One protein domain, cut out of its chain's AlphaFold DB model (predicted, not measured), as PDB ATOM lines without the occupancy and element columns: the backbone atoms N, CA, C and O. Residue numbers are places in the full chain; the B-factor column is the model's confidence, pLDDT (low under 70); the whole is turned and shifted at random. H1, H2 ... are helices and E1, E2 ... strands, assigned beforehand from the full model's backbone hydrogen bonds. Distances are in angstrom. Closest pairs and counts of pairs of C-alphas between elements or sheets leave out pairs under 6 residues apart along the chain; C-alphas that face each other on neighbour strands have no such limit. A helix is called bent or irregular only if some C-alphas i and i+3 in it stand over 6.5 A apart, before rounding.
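Overview. This is residues 35 to 203 of the 209 residues of an uncharacterized protein of Lachnospiraceae bacterium (UniProt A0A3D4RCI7). A strongly twisted sheet of four long strands, E3 to E6, curls round the long, kinked helix H1, and beside it sits a second group of H2, H3, H4 and the small hairpin E1 and E2. The unnamed stretch 104 to 124 belongs to that second group, with residues 111 to 112 paired parallel to E1. The printed part has 169 residues, with four named helices followed by six named strands, a mixed class; the large sheet runs E3 E4 E5 E6, antiparallel throughout. The whole is compact, with a radius of gyration of the C-alphas of 15.8 A, and rounded, spanning 46 by 37 by 27 A.

Arrangement. Start with H1, residues 36 to 58, on one face of the sheet of E3, residues 142 to 154, E4, residues 157 to 168, E5, residues 174 to 187, and E6, residues 194 to 202: two layers, helix and sheet. The closest C-alphas of H1 and E3 are Thr 36 and Ile 151, 4.6 A. H1, with its residues 49 to 53 alone, touches H2, residues 68 to 78, about perpendicular at 83 degrees; Tyr 53 and Met 74 have the closest C-alphas, 6.2 A. H2 touches H4, residues 88 to 103, at 79 degrees, about perpendicular, closest at the C-alphas of Val 75 and Met 99, 6.4 A. H3, residues 80 to 83, only just touches H4, with 3 pairs of C-alphas within 8 A, the closest Ile 83 and Ala 91, 5.4 A. H4 only grazes the large sheet with its residues 99 to 103. In the hairpin of E1, residues 125 to 128, and E2, residues 131 to 134, look for N 126 and O 133, 2.9 A. The large sheet is a meander, each strand the antiparallel neighbour of the one before: find N 145 and O 165, 2.8 A, N 160 and O 183, 2.8 A, and N 182 and O 200, 2.8 A. Every O i to N i+4 pair is within hydrogen-bond range in H2, 10 of 12 in H4 and 9 of 19 in H1, where 14 of 20 O i to N i+3 pairs are; H3 is too short for an i+4 pair.

Along the chain. Find C-alpha 36 at (44.077, -2.836, -22.594); H1 runs 24.5 A from there, irregular, with C-alphas 49 and 52 7.9 A apart. H2 is 15.6 A long; H4 is 19.3 A and irregular, with C-alphas 94 and 97 7.3 A apart. E3 is 35.2 A, E4 33.7 A, E5 31.0 A with a bend of 80 degrees at residue 177, and E6 21.5 A, ending at C-alpha 202, (37.582, 9.337, -9.582).

Size, cuts and confidence. The C-alphas of Ala 37 and Asp 129, 46.9 A, are the farthest apart. The printed part has no cut; the link H4 to E1 is long, 21 residues. Mean pLDDT of the printed part is 94.2, with residue 203 under 70.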
ATOM      1  N   VAL A  35      45.360   0.153 -25.169       97.62
ATOM      2  CA  VAL A  35      46.333  -0.948 -25.058       97.62
ATOM      3  C   VAL A  35      45.920  -1.951 -23.978       97.62
ATOM      4  O   VAL A  35      46.752  -2.648 -23.397       97.62
ATOM      5  N   THR A  36      44.619  -2.009 -23.677       97.94
ATOM      6  CA  THR A  36      44.077  -2.836 -22.594       97.94
ATOM      7  C   THR A  36      44.427  -4.307 -22.787       97.94
ATOM      8  O   THR A  36      45.020  -4.887 -21.887       97.94
ATOM      9  N   ALA A  37      44.148  -4.895 -23.955       97.88
ATOM     10  CA  ALA A  37      44.425  -6.312 -24.220       97.88
ATOM     11  C   ALA A  37      45.901  -6.678 -23.973       97.88
ATOM     12  O   ALA A  37      46.192  -7.663 -23.299       97.88
ATOM     13  N   GLN A  38      46.824  -5.819 -24.416       97.31
ATOM     14  CA  GLN A  38      48.265  -6.028 -24.275       97.31
ATOM     15  C   GLN A  38      48.730  -6.036 -22.810       97.31
ATOM     16  O   GLN A  38      49.619  -6.803 -22.443       97.31
ATOM     17  N   TYR A  39      48.169  -5.164 -21.966       97.75
ATOM     18  CA  TYR A  39      48.708  -4.925 -20.622       97.75
ATOM     19  C   TYR A  39      47.788  -5.334 -19.471       97.75
ATOM     20  O   TYR A  39      48.214  -5.265 -18.318       97.75
ATOM     21  N   LYS A  40      46.571  -5.819 -19.740       97.62
ATOM     22  CA  LYS A  40      45.598  -6.199 -18.704       97.62
ATOM     23  C   LYS A  40      46.178  -7.210 -17.716       97.62
ATOM     24  O   LYS A  40      46.128  -6.970 -16.515       97.62
ATOM     25  N   LYS A  41      46.775  -8.305 -18.195       96.50
ATOM     26  CA  LYS A  41      47.353  -9.353 -17.332       96.50
ATOM     27  C   LYS A  41      48.518  -8.843 -16.461       96.50
ATOM     28  O   LYS A  41      48.407  -8.958 -15.237       96.50
ATOM     29  N   PRO A  42      49.602  -8.256 -17.013       96.12
ATOM     30  CA  PRO A  42      50.729  -7.806 -16.192       96.12
ATOM     31  C   PRO A  42      50.362  -6.657 -15.244       96.12
ATOM     32  O   PRO A  42      50.770  -6.673 -14.084       96.12
ATOM     33  N   VAL A  43      49.546  -5.694 -15.690       98.25
ATOM     34  CA  VAL A  43      49.127  -4.573 -14.835       98.25
ATOM     35  C   VAL A  43      48.182  -5.050 -13.733       98.25
ATOM     36  O   VAL A  43      48.330  -4.615 -12.596       98.25
ATOM     37  N   SER A  44      47.279  -5.995 -14.015       97.88
ATOM     38  CA  SER A  44      46.389  -6.568 -12.996       97.88
ATOM     39  C   SER A  44      47.194  -7.295 -11.919       97.88
ATOM     40  O   SER A  44      47.025  -7.019 -10.735       97.88
ATOM     41  N   LYS A  45      48.166  -8.131 -12.314       97.06
ATOM     42  CA  LYS A  45      49.061  -8.823 -11.368       97.06
ATOM     43  C   LYS A  45      49.802  -7.850 -10.442       97.06
ATOM     44  O   LYS A  45      49.986  -8.157  -9.267       97.06
ATOM     45  N   MET A  46      50.230  -6.701 -10.968       97.75
ATOM     46  CA  MET A  46      50.897  -5.657 -10.189       97.75
ATOM     47  C   MET A  46      49.933  -4.949  -9.228       97.75
ATOM     48  O   MET A  46      50.253  -4.814  -8.050       97.75
ATOM     49  N   LEU A  47      48.776  -4.489  -9.717       98.44
ATOM     50  CA  LEU A  47      47.843  -3.668  -8.937       98.44
ATOM     51  C   LEU A  47      47.097  -4.460  -7.863       98.44
ATOM     52  O   LEU A  47      46.917  -3.930  -6.771       98.44
ATOM     53  N   LYS A  48      46.788  -5.739  -8.114       97.12
ATOM     54  CA  LYS A  48      46.136  -6.626  -7.134       97.12
ATOM     55  C   LYS A  48      46.886  -6.745  -5.808       97.12
ATOM     56  O   LYS A  48      46.292  -7.055  -4.785       97.12
ATOM     57  N   LYS A  49      48.197  -6.474  -5.791       97.31
ATOM     58  CA  LYS A  49      49.000  -6.437  -4.557       97.31
ATOM     59  C   LYS A  49      48.626  -5.289  -3.615       97.31
ATOM     60  O   LYS A  49      49.112  -5.273  -2.490       97.31
ATOM     61  N   PHE A  50      47.798  -4.350  -4.068       98.00
ATOM     62  CA  PHE A  50      47.378  -3.173  -3.319       98.00
ATOM     63  C   PHE A  50      45.857  -3.058  -3.166       98.00
ATOM     64  O   PHE A  50      45.401  -2.040  -2.657       98.00
ATOM     65  N   ASP A  51      45.074  -4.065  -3.568       96.69
ATOM     66  CA  ASP A  51      43.606  -3.981  -3.548       96.69
ATOM     67  C   ASP A  51      43.056  -3.675  -2.147       96.69
ATOM     68  O   ASP A  51      42.269  -2.744  -1.994       96.69
ATOM     69  N   LEU A  52      43.562  -4.357  -1.114       94.94
ATOM     70  CA  LEU A  52      43.178  -4.105   0.279       94.94
ATOM     71  C   LEU A  52      43.462  -2.657   0.711       94.94
ATOM     72  O   LEU A  52      42.618  -2.000   1.313       94.94
ATOM     73  N   TYR A  53      44.625  -2.111   0.340       96.06
ATOM     74  CA  TYR A  53      44.939  -0.702   0.597       96.06
ATOM     75  C   TYR A  53      43.987   0.237  -0.160       96.06
ATOM     76  O   TYR A  53      43.520   1.241   0.383       96.06
ATOM     77  N   PHE A  54      43.700  -0.071  -1.427       95.62
ATOM     78  CA  PHE A  54      42.800   0.732  -2.247       95.62
ATOM     79  C   PHE A  54      41.382   0.760  -1.690       95.62
ATOM     80  O   PHE A  54      40.765   1.823  -1.744       95.62
ATOM     81  N   GLY A  55      40.899  -0.326  -1.084       93.06
ATOM     82  CA  GLY A  55      39.599  -0.360  -0.413       93.06
ATOM     83  C   GLY A  55      39.422   0.756   0.617       93.06
ATOM     84  O   GLY A  55      38.432   1.488   0.571       93.06
ATOM     85  N   TYR A  56      40.429   0.999   1.463       92.38
ATOM     86  CA  TYR A  56      40.371   2.061   2.481       92.38
ATOM     87  C   TYR A  56      40.262   3.472   1.886       92.38
ATOM     88  O   TYR A  56      39.900   4.420   2.582       92.38
ATOM     89  N   SER A  57      40.543   3.642   0.591       91.12
ATOM     90  CA  SER A  57      40.416   4.929  -0.105       91.12
ATOM     91  C   SER A  57      38.966   5.331  -0.394       91.12
ATOM     92  O   SER A  57      38.724   6.472  -0.802       91.12
ATOM     93  N   PHE A  58      38.006   4.425  -0.190       89.19
ATOM     94  CA  PHE A  58      36.590   4.625  -0.512       89.19
ATOM     95  C   PHE A  58      35.673   4.711   0.715       89.19
ATOM     96  O   PHE A  58      34.465   4.834   0.553       89.19
ATOM     97  N   GLY A  59      36.221   4.730   1.935       84.25
ATOM     98  CA  GLY A  59      35.426   4.969   3.142       84.25
ATOM     99  C   GLY A  59      34.735   6.343   3.151       84.25
ATOM    100  O   GLY A  59      35.205   7.310   2.532       84.25
ATOM    101  N   LYS A  60      33.630   6.450   3.896       82.94
ATOM    102  CA  LYS A  60      32.878   7.701   4.074       82.94
ATOM    103  C   LYS A  60      33.792   8.810   4.609       82.94
ATOM    104  O   LYS A  60      34.557   8.610   5.545       82.94
ATOM    105  N   GLY A  61      33.750   9.985   3.975       84.06
ATOM    106  CA  GLY A  61      34.571  11.141   4.364       84.06
ATOM    107  C   GLY A  61      36.075  11.016   4.069       84.06
ATOM    108  O   GLY A  61      36.830  11.939   4.384       84.06
ATOM    109  N   MET A  62      36.529   9.924   3.437       87.69
ATOM    110  CA  MET A  62      37.951   9.721   3.167       87.69
ATOM    111  C   MET A  62      38.476  10.685   2.109       87.69
ATOM    112  O   MET A  62      37.917  10.830   1.013       87.69
ATOM    113  N   LYS A  63      39.607  11.313   2.432       90.00
ATOM    114  CA  LYS A  63      40.424  12.088   1.503       90.00
ATOM    115  C   LYS A  63      41.458  11.165   0.870       90.00
ATOM    116  O   LYS A  63      42.005  10.278   1.520       90.00
ATOM    117  N   PHE A  64      41.772  11.410  -0.396       91.75
ATOM    118  CA  PHE A  64      42.845  10.711  -1.090       91.75
ATOM    119  C   PHE A  64      43.786  11.729  -1.727       91.75
ATOM    120  O   PHE A  64      43.359  12.580  -2.503       91.75
ATOM    121  N   LYS A  65      45.070  11.629  -1.396       94.75
ATOM    122  CA  LYS A  65      46.152  12.410  -1.996       94.75
ATOM    123  C   LYS A  65      47.307  11.458  -2.217       94.75
ATOM    124  O   LYS A  65      47.727  10.819  -1.263       94.75
ATOM    125  N   TYR A  66      47.809  11.388  -3.443       97.25
ATOM    126  CA  TYR A  66      48.971  10.579  -3.776       97.25
ATOM    127  C   TYR A  66      50.263  11.339  -3.459       97.25
ATOM    128  O   TYR A  66      50.536  12.401  -4.013       97.25
ATOM    129  N   ASP A  67      51.055  10.806  -2.532       97.38
ATOM    130  CA  ASP A  67      52.321  11.382  -2.082       97.38
ATOM    131  C   ASP A  67      53.286  10.294  -1.568       97.38
ATOM    132  O   ASP A  67      53.087   9.093  -1.756       97.38
ATOM    133  N   ILE A  68      54.396  10.696  -0.944       98.00
ATOM    134  CA  ILE A  68      55.360   9.751  -0.362       98.00
ATOM    135  C   ILE A  68      54.780   8.917   0.787       98.00
ATOM    136  O   ILE A  68      55.138   7.744   0.896       98.00
ATOM    137  N   TYR A  69      53.872   9.472   1.593       97.88
ATOM    138  CA  TYR A  69      53.228   8.736   2.680       97.88
ATOM    139  C   TYR A  69      52.358   7.625   2.103       97.88
ATOM    140  O   TYR A  69      52.534   6.466   2.447       97.88
ATOM    141  N   THR A  70      51.533   7.952   1.111       97.69
ATOM    142  CA  THR A  70      50.681   6.998   0.379       97.69
ATOM    143  C   THR A  70      51.482   5.825  -0.176       97.69
ATOM    144  O   THR A  70      51.154   4.671   0.084       97.69
ATOM    145  N   ARG A  71      52.582   6.104  -0.887       98.50
ATOM    146  CA  ARG A  71      53.457   5.058  -1.443       98.50
ATOM    147  C   ARG A  71      54.065   4.172  -0.357       98.50
ATOM    148  O   ARG A  71      54.109   2.957  -0.521       98.50
ATOM    149  N   THR A  72      54.506   4.782   0.744       98.56
ATOM    150  CA  THR A  72      55.079   4.057   1.886       98.56
ATOM    151  C   THR A  72      54.030   3.139   2.504       98.56
ATOM    152  O   THR A  72      54.266   1.940   2.612       98.56
ATOM    153  N   THR A  73      52.843   3.666   2.814       98.06
ATOM    154  CA  THR A  73      51.741   2.895   3.396       98.06
ATOM    155  C   THR A  73      51.284   1.763   2.479       98.06
ATOM    156  O   THR A  73      51.043   0.671   2.970       98.06
ATOM    157  N   MET A  74      51.242   1.961   1.156       98.44
ATOM    158  CA  MET A  74      50.932   0.890   0.198       98.44
ATOM    159  C   MET A  74      51.899  -0.295   0.312       98.44
ATOM    160  O   MET A  74      51.467  -1.446   0.381       98.44
ATOM    161  N   VAL A  75      53.212  -0.036   0.328       98.56
ATOM    162  CA  VAL A  75      54.213  -1.113   0.442       98.56
ATOM    163  C   VAL A  75      54.224  -1.726   1.832       98.56
ATOM    164  O   VAL A  75      54.377  -2.940   1.955       98.56
ATOM    165  N   TYR A  76      54.062  -0.910   2.867       98.38
ATOM    166  CA  TYR A  76      54.069  -1.392   4.241       98.38
ATOM    167  C   TYR A  76      52.846  -2.266   4.494       98.38
ATOM    168  O   TYR A  76      52.993  -3.345   5.049       98.38
ATOM    169  N   TYR A  77      51.675  -1.883   3.978       97.75
ATOM    170  CA  TYR A  77      50.455  -2.681   4.091       97.75
ATOM    171  C   TYR A  77      50.596  -4.016   3.360       97.75
ATOM    172  O   TYR A  77      50.294  -5.067   3.916       97.75
ATOM    173  N   LYS A  78      51.166  -4.007   2.145       97.25
ATOM    174  CA  LYS A  78      51.482  -5.240   1.406       97.25
ATOM    175  C   LYS A  78      52.361  -6.205   2.224       97.25
ATOM    176  O   LYS A  78      52.271  -7.414   2.034       97.25
ATOM    177  N   ASN A  79      53.244  -5.685   3.072       97.88
ATOM    178  CA  ASN A  79      54.190  -6.475   3.862       97.88
ATOM    179  C   ASN A  79      53.840  -6.488   5.363       97.88
ATOM    180  O   ASN A  79      54.702  -6.832   6.171       97.88
ATOM    181  N   LEU A  80      52.605  -6.118   5.734       96.38
ATOM    182  CA  LEU A  80      52.229  -5.766   7.106       96.38
ATOM    183  C   LEU A  80      52.524  -6.883   8.107       96.38
ATOM    184  O   LEU A  80      53.163  -6.623   9.121       96.38
ATOM    185  N   SER A  81      52.156  -8.124   7.784       95.38
ATOM    186  CA  SER A  81      52.381  -9.290   8.651       95.38
ATOM    187  C   SER A  81      53.851  -9.519   9.014       95.38
ATOM    188  O   SER A  81      54.148 -10.110  10.043       95.38
ATOM    189  N   SER A  82      54.787  -9.049   8.185       96.94
ATOM    190  CA  SER A  82      56.225  -9.184   8.435       96.94
ATOM    191  C   SER A  82      56.837  -7.999   9.180       96.94
ATOM    192  O   SER A  82      57.968  -8.112   9.643       96.94
ATOM    193  N   ILE A  83      56.160  -6.848   9.228       97.94
ATOM    194  CA  ILE A  83      56.742  -5.598   9.742       97.94
ATOM    195  C   ILE A  83      55.968  -4.995  10.914       97.94
ATOM    196  O   ILE A  83      56.500  -4.102  11.563       97.94
ATOM    197  N   TYR A  84      54.732  -5.428  11.167       96.69
ATOM    198  CA  TYR A  84      53.941  -4.952  12.298       96.69
ATOM    199  C   TYR A  84      54.666  -5.245  13.615       96.69
ATOM    200  O   TYR A  84      55.226  -6.332  13.785       96.69
ATOM    201  N   GLY A  85      54.710  -4.263  14.514       97.38
ATOM    202  CA  GLY A  85      55.442  -4.383  15.775       97.38
ATOM    203  C   GLY A  85      56.970  -4.414  15.622       97.38
ATOM    204  O   GLY A  85      57.682  -4.770  16.554       97.38
ATOM    205  N   LYS A  86      57.511  -4.123  14.430       98.38
ATOM    206  CA  LYS A  86      58.961  -4.054  14.188       98.38
ATOM    207  C   LYS A  86      59.437  -2.612  14.130       98.38
ATOM    208  O   LYS A  86      58.664  -1.693  13.862       98.38
ATOM    209  N   SER A  87      60.742  -2.426  14.311       98.25
ATOM    210  CA  SER A  87      61.361  -1.108  14.212       98.25
ATOM    211  C   SER A  87      61.221  -0.505  12.812       98.25
ATOM    212  O   SER A  87      61.123  -1.212  11.798       98.25
ATOM    213  N   LEU A  88      61.274   0.827  12.731       97.38
ATOM    214  CA  LEU A  88      61.246   1.529  11.445       97.38
ATOM    215  C   LEU A  88      62.363   1.075  10.509       97.38
ATOM    216  O   LEU A  88      62.137   0.974   9.305       97.38
ATOM    217  N   ASP A  89      63.557   0.821  11.036       98.00
ATOM    218  CA  ASP A  89      64.710   0.461  10.213       98.00
ATOM    219  C   ASP A  89      64.592  -0.955   9.658       98.00
ATOM    220  O   ASP A  89      64.845  -1.164   8.467       98.00
ATOM    221  N   TYR A  90      64.079  -1.897  10.456       98.44
ATOM    222  CA  TYR A  90      63.717  -3.220   9.955       98.44
ATOM    223  C   TYR A  90      62.717  -3.110   8.794       98.44
ATOM    224  O   TYR A  90      62.943  -3.655   7.708       98.44
ATOM    225  N   ALA A  91      61.636  -2.349   8.986       98.31
ATOM    226  CA  ALA A  91      60.594  -2.182   7.978       98.31
ATOM    227  C   ALA A  91      61.110  -1.501   6.700       98.31
ATOM    228  O   ALA A  91      60.805  -1.962   5.596       98.31
ATOM    229  N   LYS A  92      61.936  -0.451   6.832       97.88
ATOM    230  CA  LYS A  92      62.587   0.224   5.697       97.88
ATOM    231  C   LYS A  92      63.433  -0.766   4.900       97.88
ATOM    232  O   LYS A  92      63.285  -0.849   3.680       97.88
ATOM    233  N   ASN A  93      64.280  -1.543   5.569       98.12
ATOM    234  CA  ASN A  93      65.157  -2.506   4.908       98.12
ATOM    235  C   ASN A  93      64.350  -3.588   4.179       98.12
ATOM    236  O   ASN A  93      64.573  -3.826   2.989       98.12
ATOM    237  N   LYS A  94      63.340  -4.160   4.847       98.12
ATOM    238  CA  LYS A  94      62.442  -5.171   4.270       98.12
ATOM    239  C   LYS A  94      61.690  -4.654   3.037       98.12
ATOM    240  O   LYS A  94      61.551  -5.371   2.048       98.12
ATOM    241  N   CYS A  95      61.219  -3.408   3.076       98.38
ATOM    242  CA  CYS A  95      60.343  -2.834   2.051       98.38
ATOM    243  C   CYS A  95      61.080  -2.090   0.925       98.38
ATOM    244  O   CYS A  95      60.464  -1.744  -0.088       98.38
ATOM    245  N   ALA A  96      62.387  -1.844   1.049       98.31
ATOM    246  CA  ALA A  96      63.150  -1.035   0.097       98.31
ATOM    247  C   ALA A  96      63.089  -1.568  -1.347       98.31
ATOM    248  O   ALA A  96      62.978  -0.789  -2.301       98.31
ATOM    249  N   ALA A  97      63.154  -2.891  -1.528       98.12
ATOM    250  CA  ALA A  97      63.079  -3.512  -2.850       98.12
ATOM    251  C   ALA A  97      61.700  -3.305  -3.498       98.12
ATOM    252  O   ALA A  97      61.622  -2.921  -4.666       98.12
ATOM    253  N   ASP A  98      60.622  -3.477  -2.727       98.25
ATOM    254  CA  ASP A  98      59.253  -3.251  -3.192       98.25
ATOM    255  C   ASP A  98      58.997  -1.770  -3.504       98.25
ATOM    256  O   ASP A  98      58.422  -1.454  -4.545       98.25
ATOM    257  N   MET A  99      59.493  -0.841  -2.681       98.44
ATOM    258  CA  MET A  99      59.395   0.593  -2.980       98.44
ATOM    259  C   MET A  99      60.020   0.927  -4.340       98.44
ATOM    260  O   MET A  99      59.383   1.570  -5.182       98.44
ATOM    261  N   LYS A 100      61.232   0.418  -4.613       98.19
ATOM    262  CA  LYS A 100      61.889   0.611  -5.916       98.19
ATOM    263  C   LYS A 100      61.103  -0.054  -7.047       98.19
ATOM    264  O   LYS A 100      60.967   0.529  -8.121       98.19
ATOM    265  N   LEU A 101      60.582  -1.253  -6.810       98.25
ATOM    266  CA  LEU A 101      59.831  -2.029  -7.787       98.25
ATOM    267  C   LEU A 101      58.534  -1.338  -8.227       98.25
ATOM    268  O   LEU A 101      58.265  -1.281  -9.424       98.25
ATOM    269  N   TYR A 102      57.732  -0.842  -7.286       98.50
ATOM    270  CA  TYR A 102      56.412  -0.282  -7.589       98.50
ATOM    271  C   TYR A 102      56.450   1.223  -7.861       98.50
ATOM    272  O   TYR A 102      55.630   1.704  -8.636       98.50
ATOM    273  N   PHE A 103      57.405   1.965  -7.288       98.31
ATOM    274  CA  PHE A 103      57.434   3.435  -7.340       98.31
ATOM    275  C   PHE A 103      58.751   4.026  -7.866       98.31
ATOM    276  O   PHE A 103      58.936   5.247  -7.870       98.31
ATOM    277  N   GLY A 104      59.688   3.181  -8.307       97.44
ATOM    278  CA  GLY A 104      60.935   3.592  -8.960       97.44
ATOM    279  C   GLY A 104      61.997   4.192  -8.035       97.44
ATOM    280  O   GLY A 104      63.064   4.568  -8.508       97.44
ATOM    281  N   ASN A 105      61.742   4.292  -6.729       95.00
ATOM    282  CA  ASN A 105      62.684   4.827  -5.745       95.00
ATOM    283  C   ASN A 105      62.471   4.175  -4.370       95.00
ATOM    284  O   ASN A 105      61.455   3.529  -4.150       95.00
ATOM    285  N   LYS A 106      63.417   4.364  -3.446       96.38
ATOM    286  CA  LYS A 106      63.385   3.770  -2.097       96.38
ATOM    287  C   LYS A 106      62.988   4.760  -0.989       96.38
ATOM    288  O   LYS A 106      63.101   4.424   0.182       96.38
ATOM    289  N   LYS A 107      62.581   5.993  -1.315       97.19
ATOM    290  CA  LYS A 107      62.291   7.011  -0.292       97.19
ATOM    291  C   LYS A 107      60.994   6.652   0.434       97.19
ATOM    292  O   LYS A 107      59.954   6.524  -0.206       97.19
ATOM    293  N   MET A 108      61.062   6.541   1.757       97.56
ATOM    294  CA  MET A 108      59.938   6.174   2.623       97.56
ATOM    295  C   MET A 108      59.714   7.250   3.684       97.56
ATOM    296  O   MET A 108      60.675   7.806   4.213       97.56
ATOM    297  N   LYS A 109      58.447   7.554   3.979       97.56
ATOM    298  CA  LYS A 109      58.039   8.443   5.075       97.56
ATOM    299  C   LYS A 109      56.746   7.931   5.699       97.56
ATOM    300  O   LYS A 109      55.799   7.623   4.981       97.56
ATOM    301  N   LEU A 110      56.709   7.912   7.027       96.19
ATOM    302  CA  LEU A 110      55.514   7.638   7.822       96.19
ATOM    303  C   LEU A 110      55.132   8.872   8.632       96.19
ATOM    304  O   LEU A 110      55.986   9.697   8.965       96.19
ATOM    305  N   LYS A 111      53.843   8.996   8.936       95.69
ATOM    306  CA  LYS A 111      53.366   9.969   9.920       95.69
ATOM    307  C   LYS A 111      53.570   9.405  11.324       95.69
ATOM    308  O   LYS A 111      53.626   8.188  11.491       95.69
ATOM    309  N   LYS A 112      53.690  10.289  12.314       96.19
ATOM    310  CA  LYS A 112      53.665   9.887  13.722       96.19
ATOM    311  C   LYS A 112      52.262   9.407  14.097       96.19
ATOM    312  O   LYS A 112      51.273   9.890  13.538       96.19
ATOM    313  N   PHE A 113      52.193   8.457  15.021       95.81
ATOM    314  CA  PHE A 113      50.942   8.030  15.628       95.81
ATOM    315  C   PHE A 113      50.256   9.230  16.296       95.81
ATOM    316  O   PHE A 113      50.903  10.058  16.932       95.81
ATOM    317  N   SER A 114      48.949   9.351  16.083       91.12
ATOM    318  CA  SER A 114      48.114  10.441  16.613       91.12
ATOM    319  C   SER A 114      46.738   9.926  17.054       91.12
ATOM    320  O   SER A 114      45.765  10.671  17.069       91.12
ATOM    321  N   GLY A 115      46.655   8.633  17.386       90.69
ATOM    322  CA  GLY A 115      45.409   7.927  17.688       90.69
ATOM    323  C   GLY A 115      44.928   7.022  16.550       90.69
ATOM    324  O   GLY A 115      45.535   6.945  15.481       90.69
ATOM    325  N   TYR A 116      43.813   6.333  16.800       86.50
ATOM    326  CA  TYR A 116      43.230   5.324  15.901       86.50
ATOM    327  C   TYR A 116      42.236   5.898  14.880       86.50
ATOM    328  O   TYR A 116      41.578   5.170  14.143       86.50
ATOM    329  N   THR A 117      42.140   7.223  14.791       83.88
ATOM    330  CA  THR A 117      41.301   7.901  13.801       83.88
ATOM    331  C   THR A 117      42.116   8.318  12.586       83.88
ATOM    332  O   THR A 117      43.172   8.941  12.714       83.88
ATOM    333  N   TRP A 118      41.596   8.072  11.386       84.75
ATOM    334  CA  TRP A 118      42.249   8.489  10.150       84.75
ATOM    335  C   TRP A 118      41.238   8.986   9.110       84.75
ATOM    336  O   TRP A 118      40.137   8.469   8.982       84.75
ATOM    337  N   LYS A 119      41.621  10.033   8.362       86.44
ATOM    338  CA  LYS A 119      40.824  10.636   7.268       86.44
ATOM    339  C   LYS A 119      41.482  10.473   5.894       86.44
ATOM    340  O   LYS A 119      41.013  11.026   4.901       86.44
ATOM    341  N   GLN A 120      42.620   9.782   5.853       90.88
ATOM    342  CA  GLN A 120      43.400   9.515   4.653       90.88
ATOM    343  C   GLN A 120      44.068   8.139   4.802       90.88
ATOM    344  O   GLN A 120      44.696   7.905   5.837       90.88
ATOM    345  N   PRO A 121      44.015   7.252   3.793       92.00
ATOM    346  CA  PRO A 121      44.596   5.907   3.884       92.00
ATOM    347  C   PRO A 121      46.104   5.885   4.154       92.00
ATOM    348  O   PRO A 121      46.631   4.905   4.659       92.00
ATOM    349  N   SER A 122      46.830   6.965   3.847       94.62
ATOM    350  CA  SER A 122      48.255   7.092   4.185       94.62
ATOM    351  C   SER A 122      48.535   7.191   5.692       94.62
ATOM    352  O   SER A 122      49.694   7.159   6.096       94.62
ATOM    353  N   ASN A 123      47.494   7.283   6.521       94.19
ATOM    354  CA  ASN A 123      47.587   7.233   7.976       94.19
ATOM    355  C   ASN A 123      47.323   5.827   8.543       94.19
ATOM    356  O   ASN A 123      47.354   5.681   9.754       94.19
ATOM    357  N   LEU A 124      47.049   4.807   7.717       94.62
ATOM    358  CA  LEU A 124      46.776   3.443   8.205       94.62
ATOM    359  C   LEU A 124      47.980   2.799   8.886       94.62
ATOM    360  O   LEU A 124      47.818   1.959   9.762       94.62
ATOM    361  N   ILE A 125      49.182   3.165   8.443       96.62
ATOM    362  CA  ILE A 125      50.437   2.688   9.012       96.62
ATOM    363  C   ILE A 125      51.237   3.908   9.427       96.62
ATOM    364  O   ILE A 125      51.434   4.827   8.626       96.62
ATOM    365  N   VAL A 126      51.670   3.917  10.679       97.25
ATOM    366  CA  VAL A 126      52.286   5.066  11.341       97.25
ATOM    367  C   VAL A 126      53.481   4.631  12.174       97.25
ATOM    368  O   VAL A 126      53.641   3.461  12.512       97.25
ATOM    369  N   ASN A 127      54.341   5.597  12.470       97.56
ATOM    370  CA  ASN A 127      55.424   5.449  13.428       97.56
ATOM    371  C   ASN A 127      54.874   5.707  14.839       97.56
ATOM    372  O   ASN A 127      54.517   6.851  15.139       97.56
ATOM    373  N   LYS A 128      54.816   4.669  15.672       97.00
ATOM    374  CA  LYS A 128      54.518   4.761  17.104       97.00
ATOM    375  C   LYS A 128      55.808   4.429  17.849       97.00
ATOM    376  O   LYS A 128      56.226   3.284  17.838       97.00
ATOM    377  N   ASP A 129      56.481   5.446  18.380       95.81
ATOM    378  CA  ASP A 129      57.691   5.290  19.203       95.81
ATOM    379  C   ASP A 129      58.799   4.429  18.566       95.81
ATOM    380  O   ASP A 129      59.401   3.559  19.182       95.81
ATOM    381  N   ASN A 130      59.087   4.709  17.293       96.69
ATOM    382  CA  ASN A 130      60.048   3.992  16.453       96.69
ATOM    383  C   ASN A 130      59.635   2.559  16.051       96.69
ATOM    384  O   ASN A 130      60.439   1.815  15.478       96.69
ATOM    385  N   GLU A 131      58.362   2.218  16.228       97.88
ATOM    386  CA  GLU A 131      57.747   0.964  15.811       97.88
ATOM    387  C   GLU A 131      56.673   1.180  14.729       97.88
ATOM    388  O   GLU A 131      56.012   2.223  14.642       97.88
ATOM    389  N   ILE A 132      56.500   0.179  13.866       98.19
ATOM    390  CA  ILE A 132      55.408   0.130  12.897       98.19
ATOM    391  C   ILE A 132      54.105  -0.232  13.600       98.19
ATOM    392  O   ILE A 132      53.886  -1.379  13.984       98.19
ATOM    393  N   CYS A 133      53.192   0.734  13.648       97.38
ATOM    394  CA  CYS A 133      51.834   0.540  14.129       97.38
ATOM    395  C   CYS A 133      50.841   0.598  12.963       97.38
ATOM    396  O   CYS A 133      50.912   1.477  12.099       97.38
ATOM    397  N   TYR A 134      49.907  -0.347  12.958       95.88
ATOM    398  CA  TYR A 134      48.744  -0.379  12.087       95.88
ATOM    399  C   TYR A 134      47.519   0.080  12.876       95.88
ATOM    400  O   TYR A 134      47.269  -0.415  13.969       95.88
ATOM    401  N   VAL A 135      46.781   1.044  12.327       92.62
ATOM    402  CA  VAL A 135      45.626   1.681  12.989       92.62
ATOM    403  C   VAL A 135      44.313   1.476  12.230       92.62
ATOM    404  O   VAL A 135      43.321   2.144  12.509       92.62
ATOM    405  N   GLY A 136      44.313   0.609  11.215       86.50
ATOM    406  CA  GLY A 136      43.098   0.219  10.501       86.50
ATOM    407  C   GLY A 136      42.402  -0.981  11.148       86.50
ATOM    408  O   GLY A 136      42.949  -1.618  12.044       86.50
ATOM    409  N   GLY A 137      41.199  -1.291  10.665       83.56
ATOM    410  CA  GLY A 137      40.466  -2.510  11.026       83.56
ATOM    411  C   GLY A 137      40.758  -3.673  10.080       83.56
ATOM    412  O   GLY A 137      41.497  -3.515   9.104       83.56
ATOM    413  N   ASP A 138      40.160  -4.825  10.353       82.75
ATOM    414  CA  ASP A 138      40.145  -5.963   9.432       82.75
ATOM    415  C   ASP A 138      39.050  -5.775   8.361       82.75
ATOM    416  O   ASP A 138      38.055  -5.089   8.594       82.75
ATOM    417  N   TRP A 139      39.258  -6.352   7.180       86.88
ATOM    418  CA  TRP A 139      38.239  -6.473   6.136       86.88
ATOM    419  C   TRP A 139      37.263  -7.627   6.407       86.88
ATOM    420  O   TRP A 139      36.161  -7.619   5.869       86.88
ATOM    421  N   GLY A 140      37.640  -8.593   7.250       85.12
ATOM    422  CA  GLY A 140      36.821  -9.777   7.506       85.12
ATOM    423  C   GLY A 140      36.668 -10.640   6.249       85.12
ATOM    424  O   GLY A 140      37.610 -10.799   5.472       85.12
ATOM    425  N   GLU A 141      35.476 -11.198   6.043       83.50
ATOM    426  CA  GLU A 141      35.176 -12.130   4.941       83.50
ATOM    427  C   GLU A 141      34.934 -11.430   3.590       83.50
ATOM    428  O   GLU A 141      34.904 -12.068   2.531       83.50
ATOM    429  N   GLU A 142      34.821 -10.102   3.610       87.56
ATOM    430  CA  GLU A 142      34.518  -9.269   2.458       87.56
ATOM    431  C   GLU A 142      35.729  -8.406   2.101       87.56
ATOM    432  O   GLU A 142      36.079  -7.459   2.804       87.56
ATOM    433  N   VAL A 143      36.382  -8.690   0.971       91.62
ATOM    434  CA  VAL A 143      37.645  -8.025   0.627       91.62
ATOM    435  C   VAL A 143      37.521  -7.121  -0.599       91.62
ATOM    436  O   VAL A 143      36.946  -7.511  -1.625       91.62
ATOM    437  N   PRO A 144      38.131  -5.924  -0.563       93.75
ATOM    438  CA  PRO A 144      38.279  -5.094  -1.744       93.75
ATOM    439  C   PRO A 144      39.030  -5.852  -2.839       93.75
ATOM    440  O   PRO A 144      40.127  -6.364  -2.624       93.75
ATOM    441  N   THR A 145      38.456  -5.891  -4.035       95.00
ATOM    442  CA  THR A 145      39.035  -6.529  -5.216       95.00
ATOM    443  C   THR A 145      38.945  -5.593  -6.409       95.00
ATOM    444  O   THR A 145      37.889  -5.043  -6.732       95.00
ATOM    445  N   GLY A 146      40.073  -5.426  -7.090       95.12
ATOM    446  CA  GLY A 146      40.195  -4.508  -8.204       95.12
ATOM    447  C   GLY A 146      40.107  -5.165  -9.584       95.12
ATOM    448  O   GLY A 146      40.551  -6.297  -9.811       95.12
ATOM    449  N   LYS A 147      39.554  -4.428 -10.554       95.38
ATOM    450  CA  LYS A 147      39.410  -4.850 -11.953       95.38
ATOM    451  C   LYS A 147      39.844  -3.743 -12.908       95.38
ATOM    452  O   LYS A 147      39.390  -2.606 -12.837       95.38
ATOM    453  N   ILE A 148      40.696  -4.096 -13.871       97.69
ATOM    454  CA  ILE A 148      41.058  -3.187 -14.966       97.69
ATOM    455  C   ILE A 148      39.886  -3.068 -15.934       97.69
ATOM    456  O   ILE A 148      39.466  -4.063 -16.530       97.69
ATOM    457  N   VAL A 149      39.447  -1.831 -16.137       96.38
ATOM    458  CA  VAL A 149      38.434  -1.446 -17.124       96.38
ATOM    459  C   VAL A 149      39.104  -1.083 -18.441       96.38
ATOM    460  O   VAL A 149      38.735  -1.586 -19.499       96.38
ATOM    461  N   LYS A 150      40.116  -0.211 -18.381       97.44
ATOM    462  CA  LYS A 150      40.771   0.344 -19.567       97.44
ATOM    463  C   LYS A 150      42.213   0.724 -19.266       97.44
ATOM    464  O   LYS A 150      42.511   1.201 -18.173       97.44
ATOM    465  N   ILE A 151      43.088   0.559 -20.252       98.38
ATOM    466  CA  ILE A 151      44.459   1.069 -20.249       98.38
ATOM    467  C   ILE A 151      44.667   1.889 -21.519       98.38
ATOM    468  O   ILE A 151      44.586   1.365 -22.631       98.38
ATOM    469  N   LEU A 152      44.955   3.176 -21.344       97.69
ATOM    470  CA  LEU A 152      45.255   4.114 -22.422       97.69
ATOM    471  C   LEU A 152      46.733   4.490 -22.389       97.69
ATOM    472  O   LEU A 152      47.245   4.884 -21.341       97.69
ATOM    473  N   LYS A 153      47.414   4.391 -23.528       96.94
ATOM    474  CA  LYS A 153      48.777   4.891 -23.712       96.94
ATOM    475  C   LYS A 153      48.709   6.314 -24.261       96.94
ATOM    476  O   LYS A 153      48.201   6.513 -25.358       96.94
ATOM    477  N   ASN A 154      49.288   7.255 -23.521       92.75
ATOM    478  CA  ASN A 154      49.389   8.671 -23.877       92.75
ATOM    479  C   ASN A 154      50.881   9.032 -23.901       92.75
ATOM    480  O   ASN A 154      51.499   9.278 -22.857       92.75
ATOM    481  N   GLY A 155      51.501   8.949 -25.081       90.38
ATOM    482  CA  GLY A 155      52.952   9.070 -25.234       90.38
ATOM    483  C   GLY A 155      53.722   8.046 -24.383       90.38
ATOM    484  O   GLY A 155      53.626   6.835 -24.599       90.38
ATOM    485  N   LYS A 156      54.496   8.530 -23.399       92.31
ATOM    486  CA  LYS A 156      55.317   7.703 -22.484       92.31
ATOM    487  C   LYS A 156      54.576   7.245 -21.215       92.31
ATOM    488  O   LYS A 156      55.151   6.503 -20.412       92.31
ATOM    489  N   LYS A 157      53.340   7.704 -20.999       96.19
ATOM    490  CA  LYS A 157      52.527   7.393 -19.814       96.19
ATOM    491  C   LYS A 157      51.374   6.464 -20.173       96.19
ATOM    492  O   LYS A 157      50.892   6.453 -21.302       96.19
ATOM    493  N   TYR A 158      50.916   5.714 -19.180       98.12
ATOM    494  CA  TYR A 158      49.793   4.795 -19.307       98.12
ATOM    495  C   TYR A 158      48.772   5.131 -18.225       98.12
ATOM    496  O   TYR A 158      49.114   5.137 -17.047       98.12
ATOM    497  N   SER A 159      47.540   5.446 -18.612       97.75
ATOM    498  CA  SER A 159      46.433   5.687 -17.685       97.75
ATOM    499  C   SER A 159      45.594   4.424 -17.563       97.75
ATOM    500  O   SER A 159      45.093   3.922 -18.567       97.75
ATOM    501  N   VAL A 160      45.440   3.924 -16.344       98.50
ATOM    502  CA  VAL A 160      44.652   2.735 -16.020       98.50
ATOM    503  C   VAL A 160      43.391   3.171 -15.290       98.50
ATOM    504  O   VAL A 160      43.479   3.816 -14.247       98.50
ATOM    505  N   SER A 161      42.233   2.799 -15.823       97.94
ATOM    506  CA  SER A 161      40.959   2.856 -15.107       97.94
ATOM    507  C   SER A 161      40.779   1.547 -14.344       97.94
ATOM    508  O   SER A 161      40.719   0.479 -14.964       97.94
ATOM    509  N   TYR A 162      40.734   1.630 -13.018       97.69
ATOM    510  CA  TYR A 162      40.721   0.487 -12.112       97.69
ATOM    511  C   TYR A 162      39.526   0.584 -11.165       97.69
ATOM    512  O   TYR A 162      39.484   1.470 -10.313       97.69
ATOM    513  N   ASP A 163      38.546  -0.290 -11.354       95.19
ATOM    514  CA  ASP A 163      37.353  -0.346 -10.514       95.19
ATOM    515  C   ASP A 163      37.619  -1.178  -9.272       95.19
ATOM    516  O   ASP A 163      38.134  -2.290  -9.380       95.19
ATOM    517  N   MET A 164      37.235  -0.640  -8.121       94.12
ATOM    518  CA  MET A 164      37.234  -1.336  -6.843       94.12
ATOM    519  C   MET A 164      35.823  -1.806  -6.523       94.12
ATOM    520  O   MET A 164      34.860  -1.045  -6.633       94.12
ATOM    521  N   ASN A 165      35.722  -3.062  -6.111       92.19
ATOM    522  CA  ASN A 165      34.485  -3.693  -5.678       92.19
ATOM    523  C   ASN A 165      34.745  -4.435  -4.369       92.19
ATOM    524  O   ASN A 165      35.861  -4.906  -4.159       92.19
ATOM    525  N   MET A 166      33.725  -4.591  -3.536       91.00
ATOM    526  CA  MET A 166      33.734  -5.604  -2.491       91.00
ATOM    527  C   MET A 166      33.409  -6.952  -3.109       91.00
ATOM    528  O   MET A 166      32.553  -7.068  -3.997       91.00
ATOM    529  N   LYS A 167      34.140  -7.954  -2.646       90.50
ATOM    530  CA  LYS A 167      33.983  -9.328  -3.062       90.50
ATOM    531  C   LYS A 167      33.874 -10.196  -1.821       90.50
ATOM    532  O   LYS A 167      34.750 -10.138  -0.958       90.50
ATOM    533  N   ASP A 168      32.839 -11.013  -1.790       86.31
ATOM    534  CA  ASP A 168      32.673 -12.052  -0.789       86.31
ATOM    535  C   ASP A 168      33.664 -13.175  -1.120       86.31
ATOM    536  O   ASP A 168      33.745 -13.668  -2.256       86.31
ATOM    537  N   THR A 169      34.504 -13.514  -0.146       80.75
ATOM    538  CA  THR A 169      35.532 -14.540  -0.314       80.75
ATOM    539  C   THR A 169      34.982 -15.962  -0.241       80.75
ATOM    540  O   THR A 169      35.561 -16.832  -0.893       80.75
ATOM    541  N   LEU A 170      33.858 -16.185   0.446       82.25
ATOM    542  CA  LEU A 170      33.190 -17.479   0.579       82.25
ATOM    543  C   LEU A 170      32.451 -17.847  -0.709       82.25
ATOM    544  O   LEU A 170      32.650 -18.926  -1.264       82.25
ATOM    545  N   THR A 171      31.641 -16.924  -1.233       83.19
ATOM    546  CA  THR A 171      30.829 -17.171  -2.440       83.19
ATOM    547  C   THR A 171      31.539 -16.780  -3.736       83.19
ATOM    548  O   THR A 171      31.058 -17.068  -4.833       83.19
ATOM    549  N   ASN A 172      32.699 -16.120  -3.640       79.19
ATOM    550  CA  ASN A 172      33.459 -15.593  -4.775       79.19
ATOM    551  C   ASN A 172      32.658 -14.575  -5.624       79.19
ATOM    552  O   ASN A 172      33.015 -14.310  -6.779       79.19
ATOM    553  N   THR A 173      31.607 -13.973  -5.056       81.31
ATOM    554  CA  THR A 173      30.708 -13.029  -5.735       81.31
ATOM    555  C   THR A 173      31.124 -11.572  -5.521       81.31
ATOM    556  O   THR A 173      31.664 -11.191  -4.484       81.31
ATOM    557  N   TYR A 174      30.888 -10.732  -6.532       80.31
ATOM    558  CA  TYR A 174      31.053  -9.279  -6.433       80.31
ATOM    559  C   TYR A 174      29.680  -8.665  -6.197       80.31
ATOM    560  O   TYR A 174      28.833  -8.756  -7.082       80.31
ATOM    561  N   TYR A 175      29.465  -8.023  -5.054       77.19
ATOM    562  CA  TYR A 175      28.125  -7.539  -4.694       77.19
ATOM    563  C   TYR A 175      28.077  -6.033  -4.404       77.19
ATOM    564  O   TYR A 175      26.990  -5.469  -4.317       77.19
ATOM    565  N   ARG A 176      29.222  -5.332  -4.331       83.56
ATOM    566  CA  ARG A 176      29.227  -3.872  -4.139       83.56
ATOM    567  C   ARG A 176      30.333  -3.163  -4.902       83.56
ATOM    568  O   ARG A 176      31.514  -3.405  -4.678       83.56
ATOM    569  N   TYR A 177      29.961  -2.204  -5.741       90.38
ATOM    570  CA  TYR A 177      30.909  -1.278  -6.352       90.38
ATOM    571  C   TYR A 177      31.336  -0.196  -5.346       90.38
ATOM    572  O   TYR A 177      30.491   0.453  -4.734       90.38
ATOM    573  N   MET A 178      32.645   0.002  -5.165       90.12
ATOM    574  CA  MET A 178      33.196   0.990  -4.222       90.12
ATOM    575  C   MET A 178      33.574   2.303  -4.911       90.12
ATOM    576  O   MET A 178      33.480   3.376  -4.319       90.12
ATOM    577  N   GLY A 179      34.055   2.222  -6.153       92.25
ATOM    578  CA  GLY A 179      34.488   3.381  -6.924       92.25
ATOM    579  C   GLY A 179      35.630   3.081  -7.891       92.25
ATOM    580  O   GLY A 179      36.078   1.942  -8.030       92.25
ATOM    581  N   ARG A 180      36.121   4.120  -8.576       94.94
ATOM    582  CA  ARG A 180      37.181   4.000  -9.589       94.94
ATOM    583  C   ARG A 180      38.443   4.753  -9.197       94.94
ATOM    584  O   ARG A 180      38.412   5.917  -8.799       94.94
ATOM    585  N   LEU A 181      39.589   4.116  -9.404       96.81
ATOM    586  CA  LEU A 181      40.899   4.753  -9.403       96.81
ATOM    587  C   LEU A 181      41.362   5.001 -10.842       96.81
ATOM    588  O   LEU A 181      41.229   4.148 -11.721       96.81
ATOM    589  N   LYS A 182      41.963   6.168 -11.074       97.44
ATOM    590  CA  LYS A 182      42.785   6.458 -12.249       97.44
ATOM    591  C   LYS A 182      44.247   6.374 -11.833       97.44
ATOM    592  O   LYS A 182      44.739   7.237 -11.107       97.44
ATOM    593  N   ILE A 183      44.933   5.331 -12.283       98.62
ATOM    594  CA  ILE A 183      46.323   5.047 -11.921       98.62
ATOM    595  C   ILE A 183      47.213   5.368 -13.118       98.62
ATOM    596  O   ILE A 183      47.005   4.847 -14.213       98.62
ATOM    597  N   THR A 184      48.212   6.222 -12.918       98.62
ATOM    598  CA  THR A 184      49.197   6.554 -13.950       98.62
ATOM    599  C   THR A 184      50.431   5.686 -13.778       98.62
ATOM    600  O   THR A 184      51.014   5.617 -12.695       98.62
ATOM    601  N   LEU A 185      50.850   5.047 -14.867       98.62
ATOM    602  CA  LEU A 185      52.039   4.213 -14.930       98.62
ATOM    603  C   LEU A 185      53.064   4.782 -15.913       98.62
ATOM    604  O   LEU A 185      52.725   5.426 -16.913       98.62
ATOM    605  N   LYS A 186      54.333   4.471 -15.659       97.62
ATOM    606  CA  LYS A 186      55.454   4.677 -16.583       97.62
ATOM    607  C   LYS A 186      56.138   3.337 -16.836       97.62
ATOM    608  O   LYS A 186      56.314   2.561 -15.898       97.62
ATOM    609  N   LYS A 187      56.534   3.066 -18.085       96.75
ATOM    610  CA  LYS A 187      57.352   1.888 -18.416       96.75
ATOM    611  C   LYS A 187      58.648   1.894 -17.605       96.75
ATOM    612  O   LYS A 187      59.294   2.934 -17.470       96.75
ATOM    613  N   ALA A 188      59.027   0.729 -17.100       96.62
ATOM    614  CA  ALA A 188      60.254   0.533 -16.346       96.62
ATOM    615  C   ALA A 188      60.876  -0.823 -16.685       96.62
ATOM    616  O   ALA A 188      60.164  -1.798 -16.927       96.62
ATOM    617  N   LYS A 189      62.211  -0.887 -16.673       94.88
ATOM    618  CA  LYS A 189      62.970  -2.138 -16.797       94.88
ATOM    619  C   LYS A 189      62.964  -2.862 -15.443       94.88
ATOM    620  O   LYS A 189      63.930  -2.799 -14.692       94.88
ATOM    621  N   ASN A 190      61.827  -3.451 -15.079       93.88
ATOM    622  CA  ASN A 190      61.648  -4.232 -13.854       93.88
ATOM    623  C   ASN A 190      60.663  -5.391 -14.099       93.88
ATOM    624  O   ASN A 190      60.007  -5.436 -15.138       93.88
ATOM    625  N   LYS A 191      60.513  -6.302 -13.127       93.44
ATOM    626  CA  LYS A 191      59.630  -7.480 -13.258       93.44
ATOM    627  C   LYS A 191      58.143  -7.159 -13.482       93.44
ATOM    628  O   LYS A 191      57.410  -8.013 -13.964       93.44
ATOM    629  N   ASN A 192      57.689  -5.950 -13.146       93.19
ATOM    630  CA  ASN A 192      56.315  -5.512 -13.405       93.19
ATOM    631  C   ASN A 192      56.165  -4.864 -14.796       93.19
ATOM    632  O   ASN A 192      55.049  -4.610 -15.245       93.19
ATOM    633  N   GLY A 193      57.276  -4.524 -15.458       96.06
ATOM    634  CA  GLY A 193      57.324  -3.724 -16.682       96.06
ATOM    635  C   GLY A 193      56.917  -2.256 -16.495       96.06
ATOM    636  O   GLY A 193      56.977  -1.481 -17.452       96.06
ATOM    637  N   PHE A 194      56.495  -1.863 -15.291       98.25
ATOM    638  CA  PHE A 194      55.924  -0.558 -14.977       98.25
ATOM    639  C   PHE A 194      56.262  -0.123 -13.548       98.25
ATOM    640  O   PHE A 194      56.554  -0.940 -12.674       98.25
ATOM    641  N   VAL A 195      56.179   1.185 -13.322       98.50
ATOM    642  CA  VAL A 195      56.087   1.810 -11.996       98.50
ATOM    643  C   VAL A 195      54.856   2.709 -11.948       98.50
ATOM    644  O   VAL A 195      54.476   3.299 -12.964       98.50
ATOM    645  N   ILE A 196      54.250   2.825 -10.772       98.75
ATOM    646  CA  ILE A 196      53.153   3.744 -10.475       98.75
ATOM    647  C   ILE A 196      53.743   5.132 -10.232       98.75
ATOM    648  O   ILE A 196      54.692   5.288  -9.460       98.75
ATOM    649  N   THR A 197      53.184   6.138 -10.895       98.19
ATOM    650  CA  THR A 197      53.651   7.528 -10.810       98.19
ATOM    651  C   THR A 197      52.600   8.495 -10.293       98.19
ATOM    652  O   THR A 197      52.973   9.565  -9.822       98.19
ATOM    653  N   ASP A 198      51.320   8.133 -10.366       98.38
ATOM    654  CA  ASP A 198      50.220   8.905  -9.792       98.38
ATOM    655  C   ASP A 198      48.997   8.010  -9.572       98.38
ATOM    656  O   ASP A 198      48.811   7.018 -10.285       98.38
ATOM    657  N   ILE A 199      48.153   8.373  -8.611       98.12
ATOM    658  CA  ILE A 199      46.851   7.748  -8.379       98.12
ATOM    659  C   ILE A 199      45.855   8.855  -8.064       98.12
ATOM    660  O   ILE A 199      46.105   9.715  -7.222       98.12
ATOM    661  N   LYS A 200      44.690   8.801  -8.700       95.50
ATOM    662  CA  LYS A 200      43.563   9.671  -8.375       95.50
ATOM    663  C   LYS A 200      42.332   8.826  -8.131       95.50
ATOM    664  O   LYS A 200      42.033   7.929  -8.916       95.50
ATOM    665  N   ARG A 201      41.591   9.148  -7.077       91.81
ATOM    666  CA  ARG A 201      40.223   8.662  -6.932       91.81
ATOM    667  C   ARG A 201      39.340   9.452  -7.887       91.81
ATOM    668  O   ARG A 201      39.335  10.678  -7.843       91.81
ATOM    669  N   VAL A 202      38.627   8.750  -8.751       87.94
ATOM    670  CA  VAL A 202      37.582   9.337  -9.582       87.94
ATOM    671  C   VAL A 202      36.300   9.209  -8.772       87.94
ATOM    672  O   VAL A 202      35.963   8.108  -8.343       87.94
ATOM    673  N   ARG A 203      35.640  10.334  -8.475       64.56
ATOM    674  CA  ARG A 203      34.324  10.292  -7.835       64.56
ATOM    675  C   ARG A 203      33.379   9.580  -8.792       64.56
ATOM    676  O   ARG A 203      33.157  10.061  -9.897       64.56
TER     677      ARG A 203